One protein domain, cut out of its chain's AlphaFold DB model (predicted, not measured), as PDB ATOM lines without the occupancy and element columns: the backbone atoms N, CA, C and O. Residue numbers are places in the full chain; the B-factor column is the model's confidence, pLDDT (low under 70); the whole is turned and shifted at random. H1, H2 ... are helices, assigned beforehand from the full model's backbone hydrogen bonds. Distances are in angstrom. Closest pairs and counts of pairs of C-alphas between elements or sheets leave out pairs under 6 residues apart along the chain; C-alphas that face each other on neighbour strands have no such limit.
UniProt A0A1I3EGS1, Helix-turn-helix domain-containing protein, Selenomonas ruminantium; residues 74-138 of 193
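This is residues 74 to 138 of the 193 residues of the protein "Helix-turn-helix domain-containing protein" of Selenomonas ruminantium (UniProt A0A1I3EGS1). Three helices set steeply to one another make a small elongated body: H1 and H3 lie on two sides of the middle, and H2 packs on both with its first residues while its other end reaches toward one end of the long axis. The short H4 sits by the last residues of H1 and H3, and the loop of residues 121 to 132 before it swings out to the opposite end. The printed part has 65 residues, with four named helices in the order H1, H2, H3, H4 and no named strand; the class is all helix. The whole is compact, with a radius of gyration of the C-alphas of 11.2 A, and spans 35 by 21 by 19 A.

Start with H1, residues 77 to 88, and go on to H2, residues 94 to 105. H1 touches H2 with residues 83 to 87 alone; look at Lys 86 and Ile 97, their closest C-alphas, 7.0 A apart. The two run opposite ways at a steep tilt of 47 degrees. H3, residues 112 to 120, touches H2, whose residues 94 to 98 alone take part; the closest C-alphas, those of Glu 95 and Thr 112, are 5.6 A apart. H2 and H3 run opposite ways at a steep tilt of 50 degrees. H1 and H3 are near each other, with 6 pairs of C-alphas within 10 A. H4, residues 133 to 137, only just touches H3, with 3 pairs of C-alphas within 8 A, the closest being Ile 119 and Val 134 at 6.7 A. H4 also only just touches H1, again with 3 pairs, the closest being the C-alphas of Leu 88 and Lys 137 at 7.0 A. H2 and H4 are apart. In H1, H2 and H3 every O i to N i+4 pair is within hydrogen-bond range; in H4 this is 0 of 1, beside 1 of 2 O i to N i+3 pairs.

Find C-alpha 77 at (490.838, 713.309, 525.908); from there H1 runs 16.0 A to Leu 88. H2 begins at C-alpha 94, at (497.812, 722.403, 512.380), and covers 16.3 A to Tyr 105. H3 runs 12.5 A from Thr 112 to Tyr 120. H4 begins at Ser 133 and ends at C-alpha 137, at (508.038, 718.066, 514.142).

Look at Gly 106 and Phe 130 for the two C-alphas farthest apart, 34.9 A. The printed part has no cut. The link from H1 to H2 is tight, that from H2 to H3 is short, and that from H3 to H4 is long, with 12 residues. The mean pLDDT of the printed part is 82.9; residue 108 and residues 126 to 133 are under 70.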
ATOM      1  N   LEU A  74     490.475 721.065 523.780       82.69
ATOM      2  CA  LEU A  74     491.466 719.999 523.916       82.69
ATOM      3  C   LEU A  74     491.512 719.374 525.326       82.69
ATOM      4  O   LEU A  74     492.320 718.483 525.552       82.69
ATOM      5  N   GLU A  75     490.665 719.812 526.268       81.19
ATOM      6  CA  GLU A  75     490.428 719.098 527.535       81.19
ATOM      7  C   GLU A  75     489.752 717.741 527.287       81.19
ATOM      8  O   GLU A  75     489.944 716.809 528.062       81.19
ATOM      9  N   HIS A  76     489.002 717.600 526.188       79.56
ATOM     10  CA  HIS A  76     488.439 716.318 525.777       79.56
ATOM     11  C   HIS A  76     489.548 715.359 525.323       79.56
ATOM     12  O   HIS A  76     490.170 715.563 524.275       79.56
ATOM     13  N   THR A  77     489.750 714.283 526.090       80.50
ATOM     14  CA  THR A  77     490.838 713.309 525.908       80.50
ATOM     15  C   THR A  77     490.886 712.727 524.495       80.50
ATOM     16  O   THR A  77     491.948 712.696 523.881       80.50
ATOM     17  N   SER A  78     489.733 712.365 523.929       87.69
ATOM     18  CA  SER A  78     489.645 711.778 522.585       87.69
ATOM     19  C   SER A  78     490.112 712.737 521.485       87.69
ATOM     20  O   SER A  78     490.868 712.354 520.593       87.69
ATOM     21  N   LEU A  79     489.707 714.009 521.557       88.75
ATOM     22  CA  LEU A  79     490.131 715.024 520.591       88.75
ATOM     23  C   LEU A  79     491.628 715.319 520.729       88.75
ATOM     24  O   LEU A  79     492.321 715.481 519.725       88.75
ATOM     25  N   LEU A  80     492.129 715.375 521.964       88.81
ATOM     26  CA  LEU A  80     493.544 715.589 522.245       88.81
ATOM     27  C   LEU A  80     494.411 714.470 521.659       88.81
ATOM     28  O   LEU A  80     495.406 714.757 520.994       88.81
ATOM     29  N   GLU A  81     494.032 713.214 521.882       88.69
ATOM     30  CA  GLU A  81     494.726 712.038 521.347       88.69
ATOM     31  C   GLU A  81     494.715 712.024 519.821       88.69
ATOM     32  O   GLU A  81     495.762 711.838 519.201       88.69
ATOM     33  N   LEU A  82     493.570 712.323 519.204       90.69
ATOM     34  CA  LEU A  82     493.446 712.401 517.751       90.69
ATOM     35  C   LEU A  82     494.356 713.484 517.153       90.69
ATOM     36  O   LEU A  82     495.035 713.250 516.149       90.69
ATOM     37  N   VAL A  83     494.391 714.671 517.769       90.62
ATOM     38  CA  VAL A  83     495.273 715.770 517.349       90.62
ATOM     39  C   VAL A  83     496.740 715.384 517.545       90.62
ATOM     40  O   VAL A  83     497.541 715.612 516.640       90.62
ATOM     41  N   LYS A  84     497.098 714.760 518.676       89.06
ATOM     42  CA  LYS A  84     498.457 714.255 518.932       89.06
ATOM     43  C   LYS A  84     498.874 713.226 517.885       89.06
ATOM     44  O   LYS A  84     499.951 713.371 517.322       89.06
ATOM     45  N   HIS A  85     498.021 712.254 517.576       88.94
ATOM     46  CA  HIS A  85     498.292 711.227 516.573       88.94
ATOM     47  C   HIS A  85     498.525 711.842 515.185       88.94
ATOM     48  O   HIS A  85     499.569 711.625 514.570       88.94
ATOM     49  N   LYS A  86     497.600 712.687 514.703       90.25
ATOM     50  CA  LYS A  86     497.730 713.331 513.381       90.25
ATOM     51  C   LYS A  86     498.971 714.229 513.284       90.25
ATOM     52  O   LYS A  86     499.573 714.332 512.219       90.25
ATOM     53  N   LEU A  87     499.363 714.871 514.382       89.19
ATOM     54  CA  LEU A  87     500.513 715.770 514.400       89.19
ATOM     55  C   LEU A  87     501.848 715.018 514.542       89.19
ATOM     56  O   LEU A  87     502.803 715.341 513.846       89.19
ATOM     57  N   LEU A  88     501.933 714.027 515.433       86.00
ATOM     58  CA  LEU A  88     503.188 713.350 515.779       86.00
ATOM     59  C   LEU A  88     503.526 712.172 514.867       86.00
ATOM     60  O   LEU A  88     504.714 711.994 514.579       86.00
ATOM     61  N   GLU A  89     502.511 711.410 514.457       86.50
ATOM     62  CA  GLU A  89     502.653 710.201 513.640       86.50
ATOM     63  C   GLU A  89     502.437 710.528 512.163       86.50
ATOM     64  O   GLU A  89     503.284 710.231 511.326       86.50
ATOM     65  N   CYS A  90     501.347 711.230 511.829       88.19
ATOM     66  CA  CYS A  90     501.043 711.571 510.434       88.19
ATOM     67  C   CYS A  90     501.768 712.831 509.926       88.19
ATOM     68  O   CYS A  90     501.709 713.108 508.730       88.19
ATOM     69  N   GLN A  91     502.436 713.594 510.802       86.81
ATOM     70  CA  GLN A  91     503.175 714.825 510.463       86.81
ATOM     71  C   GLN A  91     502.323 715.895 509.753       86.81
ATOM     72  O   GLN A  91     502.817 716.667 508.927       86.81
ATOM     73  N   TRP A  92     501.025 715.953 510.062       90.25
ATOM     74  CA  TRP A  92     500.130 716.959 509.494       90.25
ATOM     75  C   TRP A  92     500.350 718.332 510.129       90.25
ATOM     76  O   TRP A  92     500.590 718.466 511.333       90.25
ATOM     77  N   SER A  93     500.202 719.381 509.326       90.50
ATOM     78  CA  SER A  93     500.194 720.756 509.817       90.50
ATOM     79  C   SER A  93     498.931 721.043 510.648       90.50
ATOM     80  O   SER A  93     497.862 720.484 510.381       90.50
ATOM     81  N   PRO A  94     498.992 721.971 511.623       92.81
ATOM     82  CA  PRO A  94     497.812 722.403 512.380       92.81
ATOM     83  C   PRO A  94     496.635 722.852 511.496       92.81
ATOM     84  O   PRO A  94     495.475 722.640 511.849       92.81
ATOM     85  N   GLU A  95     496.925 723.439 510.332       92.81
ATOM     86  CA  GLU A  95     495.933 723.854 509.337       92.81
ATOM     87  C   GLU A  95     495.255 722.676 508.637       92.81
ATOM     88  O   GLU A  95     494.039 722.696 508.441       92.81
ATOM     89  N   GLU A  96     496.019 721.647 508.267       93.31
ATOM     90  CA  GLU A  96     495.481 720.407 507.700       93.31
ATOM     91  C   GLU A  96     494.617 719.674 508.723       93.31
ATOM     92  O   GLU A  96     493.503 719.274 508.396       93.31
ATOM     93  N   ILE A  97     495.072 719.578 509.976       92.62
ATOM     94  CA  ILE A  97     494.314 718.934 511.055       92.62
ATOM     95  C   ILE A  97     492.975 719.648 511.265       92.62
ATOM     96  O   ILE A  97     491.927 719.008 511.215       92.62
ATOM     97  N   ALA A  98     492.981 720.971 511.453       93.00
ATOM     98  CA  ALA A  98     491.750 721.723 511.695       93.00
ATOM     99  C   ALA A  98     490.770 721.642 510.511       93.00
ATOM    100  O   ALA A  98     489.563 721.490 510.717       93.00
ATOM    101  N   ARG A  99     491.273 721.717 509.269       92.44
ATOM    102  CA  ARG A  99     490.435 721.581 508.067       92.44
ATOM    103  C   ARG A  99     489.890 720.169 507.906       92.44
ATOM    104  O   ARG A  99     488.713 720.023 507.593       92.44
ATOM    105  N   ARG A 100     490.706 719.140 508.153       93.56
ATOM    106  CA  ARG A 100     490.264 717.750 508.047       93.56
ATOM    107  C   ARG A 100     489.199 717.423 509.084       93.56
ATOM    108  O   ARG A 100     488.168 716.877 508.720       93.56
ATOM    109  N   LEU A 101     489.413 717.809 510.341       91.88
ATOM    110  CA  LEU A 101     488.432 717.582 511.404       91.88
ATOM    111  C   LEU A 101     487.105 718.283 511.106       91.88
ATOM    112  O   LEU A 101     486.047 717.716 511.349       91.88
ATOM    113  N   ARG A 102     487.152 719.485 510.519       91.12
ATOM    114  CA  ARG A 102     485.947 720.181 510.056       91.12
ATOM    115  C   ARG A 102     485.203 719.412 508.959       91.12
ATOM    116  O   ARG A 102     483.980 719.443 508.928       91.12
ATOM    117  N   ALA A 103     485.928 718.766 508.049       90.69
ATOM    118  CA  ALA A 103     485.325 717.984 506.974       90.69
ATOM    119  C   ALA A 103     484.717 716.662 507.480       90.69
ATOM    120  O   ALA A 103     483.667 716.264 506.996       90.69
ATOM    121  N   GLU A 104     485.357 715.999 508.449       91.62
ATOM    122  CA  GLU A 104     484.914 714.697 508.978       91.62
ATOM    123  C   GLU A 104     483.763 714.814 509.990       91.62
ATOM    124  O   GLU A 104     482.829 714.022 509.943       91.62
ATOM    125  N   TYR A 105     483.814 715.796 510.897       87.62
ATOM    126  CA  TYR A 105     482.886 715.895 512.036       87.62
ATOM    127  C   TYR A 105     481.976 717.135 511.986       87.62
ATOM    128  O   TYR A 105     481.246 717.408 512.938       87.62
ATOM    129  N   GLY A 106     482.019 717.907 510.897       83.69
ATOM    130  CA  GLY A 106     481.216 719.118 510.720       83.69
ATOM    131  C   GLY A 106     481.850 720.396 511.288       83.69
ATOM    132  O   GLY A 106     483.031 720.462 511.645       83.69
ATOM    133  N   GLN A 107     481.079 721.485 511.320       75.94
ATOM    134  CA  GLN A 107     481.603 722.794 511.725       75.94
ATOM    135  C   GLN A 107     481.967 722.855 513.227       75.94
ATOM    136  O   GLN A 107     481.267 722.333 514.084       75.94
ATOM    137  N   TYR A 108     483.054 723.580 513.537       69.56
ATOM    138  CA  TYR A 108     483.509 723.973 514.888       69.56
ATOM    139  C   TYR A 108     484.151 722.911 515.809       69.56
ATOM    140  O   TYR A 108     484.134 723.085 517.026       69.56
ATOM    141  N   VAL A 109     484.821 721.882 515.275       83.38
ATOM    142  CA  VAL A 109     485.593 720.926 516.105       83.38
ATOM    143  C   VAL A 109     486.739 721.607 516.863       83.38
ATOM    144  O   VAL A 109     486.780 721.605 518.090       83.38
ATOM    145  N   ILE A 110     487.680 722.218 516.138       89.81
ATOM    146  CA  ILE A 110     488.837 722.910 516.713       89.81
ATOM    147  C   ILE A 110     489.383 723.945 515.727       89.81
ATOM    148  O   ILE A 110     489.310 723.765 514.512       89.81
ATOM    149  N   SER A 111     489.916 725.052 516.245       90.69
ATOM    150  CA  SER A 111     490.561 726.075 515.421       90.69
ATOM    151  C   SER A 111     492.069 725.839 515.317       90.69
ATOM    152  O   SER A 111     492.689 725.299 516.235       90.69
ATOM    153  N   THR A 112     492.677 726.295 514.222       92.44
ATOM    154  CA  THR A 112     494.137 726.258 514.033       92.44
ATOM    155  C   THR A 112     494.867 726.983 515.160       92.44
ATOM    156  O   THR A 112     495.856 726.479 515.686       92.44
ATOM    157  N   THR A 113     494.341 728.129 515.601       92.69
ATOM    158  CA  THR A 113     494.907 728.914 516.704       92.69
ATOM    159  C   THR A 113     494.864 728.157 518.030       92.69
ATOM    160  O   THR A 113     495.819 728.243 518.797       92.69
ATOM    161  N   THR A 114     493.817 727.365 518.296       91.31
ATOM    162  CA  THR A 114     493.752 726.481 519.474       91.31
ATOM    163  C   THR A 114     494.868 725.437 519.445       91.31
ATOM    164  O   THR A 114     495.540 725.249 520.458       91.31
ATOM    165  N   ILE A 115     495.110 724.808 518.291       90.62
ATOM    166  CA  ILE A 115     496.192 723.823 518.130       90.62
ATOM    167  C   ILE A 115     497.550 724.498 518.358       90.62
ATOM    168  O   ILE A 115     498.339 724.015 519.165       90.62
ATOM    169  N   TYR A 116     497.805 725.659 517.744       90.88
ATOM    170  CA  TYR A 116     499.045 726.409 517.973       90.88
ATOM    171  C   TYR A 116     499.242 726.802 519.442       90.88
ATOM    172  O   TYR A 116     500.324 726.596 519.986       90.88
ATOM    173  N   ARG A 117     498.203 727.307 520.120       89.88
ATOM    174  CA  ARG A 117     498.263 727.620 521.560       89.88
ATOM    175  C   ARG A 117     498.636 726.391 522.394       89.88
ATOM    176  O   ARG A 117     499.441 726.511 523.315       89.88
ATOM    177  N   ALA A 118     498.101 725.217 522.065       88.25
ATOM    178  CA  ALA A 118     498.423 723.967 522.754       88.25
ATOM    179  C   ALA A 118     499.863 723.488 522.494       88.25
ATOM    180  O   ALA A 118     500.512 722.967 523.400       88.25
ATOM    181  N   ILE A 119     500.387 723.708 521.284       87.88
ATOM    182  CA  ILE A 119     501.794 723.440 520.960       87.88
ATOM    183  C   ILE A 119     502.713 724.354 521.782       87.88
ATOM    184  O   ILE A 119     503.628 723.868 522.444       87.88
ATOM    185  N   TYR A 120     502.471 725.670 521.762       85.38
ATOM    186  CA  TYR A 120     503.351 726.651 522.410       85.38
ATOM    187  C   TYR A 120     503.273 726.639 523.938       85.38
ATOM    188  O   TYR A 120     504.277 726.898 524.592       85.38
ATOM    189  N   SER A 121     502.122 726.290 524.516       84.06
ATOM    190  CA  SER A 121     501.993 726.055 525.965       84.06
ATOM    191  C   SER A 121     502.646 724.749 526.430       84.06
ATOM    192  O   SER A 121     502.689 724.483 527.627       84.06
ATOM    193  N   GLY A 122     503.140 723.917 525.506       79.31
ATOM    194  CA  GLY A 122     503.748 722.625 525.819       79.31
ATOM    195  C   GLY A 122     502.749 721.541 526.225       79.31
ATOM    196  O   GLY A 122     503.157 720.442 526.579       79.31
ATOM    197  N   TRP A 123     501.446 721.802 526.128       77.12
ATOM    198  CA  TRP A 123     500.399 720.880 526.569       77.12
ATOM    199  C   TRP A 123     500.302 719.604 525.716       77.12
ATOM    200  O   TRP A 123     499.853 718.554 526.179       77.12
ATOM    201  N   LEU A 124     500.767 719.671 524.466       77.06
ATOM    202  CA  LEU A 124     500.882 718.510 523.579       77.06
ATOM    203  C   LEU A 124     502.177 717.710 523.775       77.06
ATOM    204  O   LEU A 124     502.306 716.635 523.187       77.06
ATOM    205  N   ASN A 125     503.129 718.196 524.577       74.69
ATOM    206  CA  ASN A 125     504.357 717.458 524.847       74.69
ATOM    207  C   ASN A 125     504.049 716.231 525.721       74.69
ATOM    208  O   ASN A 125     503.186 716.268 526.597       74.69
ATOM    209  N   ALA A 126     504.765 715.129 525.493       65.38
ATOM    210  CA  ALA A 126     504.743 714.003 526.422       65.38
ATOM    211  C   ALA A 126     505.265 714.459 527.796       65.38
ATOM    212  O   ALA A 126     506.161 715.303 527.847       65.38
ATOM    213  N   GLN A 127     504.756 713.863 528.882       58.56
ATOM    214  CA  GLN A 127     504.981 714.231 530.297       58.56
ATOM    215  C   GLN A 127     506.460 714.366 530.750       58.56
ATOM    216  O   GLN A 127     506.716 714.716 531.895       58.56
ATOM    217  N   LYS A 128     507.439 714.082 529.882       51.66
ATOM    218  CA  LYS A 128     508.887 714.147 530.145       51.66
ATOM    219  C   LYS A 128     509.686 714.986 529.136       51.66
ATOM    220  O   LYS A 128     510.900 715.104 529.269       51.66
ATOM    221  N   ALA A 129     509.050 715.569 528.119       55.81
ATOM    222  CA  ALA A 129     509.745 716.384 527.124       55.81
ATOM    223  C   ALA A 129     509.753 717.853 527.570       55.81
ATOM    224  O   ALA A 129     508.827 718.605 527.270       55.81
ATOM    225  N   PHE A 130     510.805 718.241 528.295       52.56
ATOM    226  CA  PHE A 130     510.926 719.554 528.936       52.56
ATOM    227  C   PHE A 130     510.801 720.739 527.975       52.56
ATOM    228  O   PHE A 130     510.301 721.783 528.368       52.56
ATOM    229  N   THR A 131     511.183 720.602 526.707       49.34
ATOM    230  CA  THR A 131     511.023 721.664 525.711       49.34
ATOM    231  C   THR A 131     511.126 721.082 524.295       49.34
ATOM    232  O   THR A 131     511.988 720.262 523.987       49.34
ATOM    233  N   ALA A 132     510.252 721.539 523.396       54.53
ATOM    234  CA  ALA A 132     510.454 721.505 521.942       54.53
ATOM    235  C   ALA A 132     510.367 720.167 521.167       54.53
ATOM    236  O   ALA A 132     510.830 720.132 520.029       54.53
ATOM    237  N   SER A 133     509.743 719.091 521.666       66.62
ATOM    238  CA  SER A 133     509.559 717.879 520.828       66.62
ATOM    239  C   SER A 133     508.561 718.115 519.683       66.62
ATOM    240  O   SER A 133     508.868 717.901 518.511       66.62
ATOM    241  N   VAL A 134     507.383 718.653 520.009       75.88
ATOM    242  CA  VAL A 134     506.292 718.849 519.042       75.88
ATOM    243  C   VAL A 134     506.623 719.951 518.029       75.88
ATOM    244  O   VAL A 134     506.371 719.799 516.839       75.88
ATOM    245  N   ILE A 135     507.240 721.047 518.482       79.88
ATOM    246  CA  ILE A 135     507.587 722.189 517.619       79.88
ATOM    247  C   ILE A 135     508.588 721.776 516.533       79.88
ATOM    248  O   ILE A 135     508.445 722.208 515.396       79.88
ATOM    249  N   LYS A 136     509.560 720.910 516.852       77.44
ATOM    250  CA  LYS A 136     510.552 720.407 515.884       77.44
ATOM    251  C   LYS A 136     509.946 719.501 514.811       77.44
ATOM    252  O   LYS A 136     510.531 719.359 513.743       77.44
ATOM    253  N   LYS A 137     508.799 718.879 515.101       76.56
ATOM    254  CA  LYS A 137     508.038 718.066 514.142       76.56
ATOM    255  C   LYS A 137     507.167 718.918 513.214       76.56
ATOM    256  O   LYS A 137     506.686 718.423 512.203       76.56
ATOM    257  N   LEU A 138     506.968 720.206 513.512       81.12
ATOM    258  CA  LEU A 138     506.232 721.076 512.602       81.12
ATOM    259  C   LEU A 138     506.992 721.248 511.290       81.12
ATOM    260  O   LEU A 138     508.218 721.354 511.244       81.12
TER     261      LEU A 138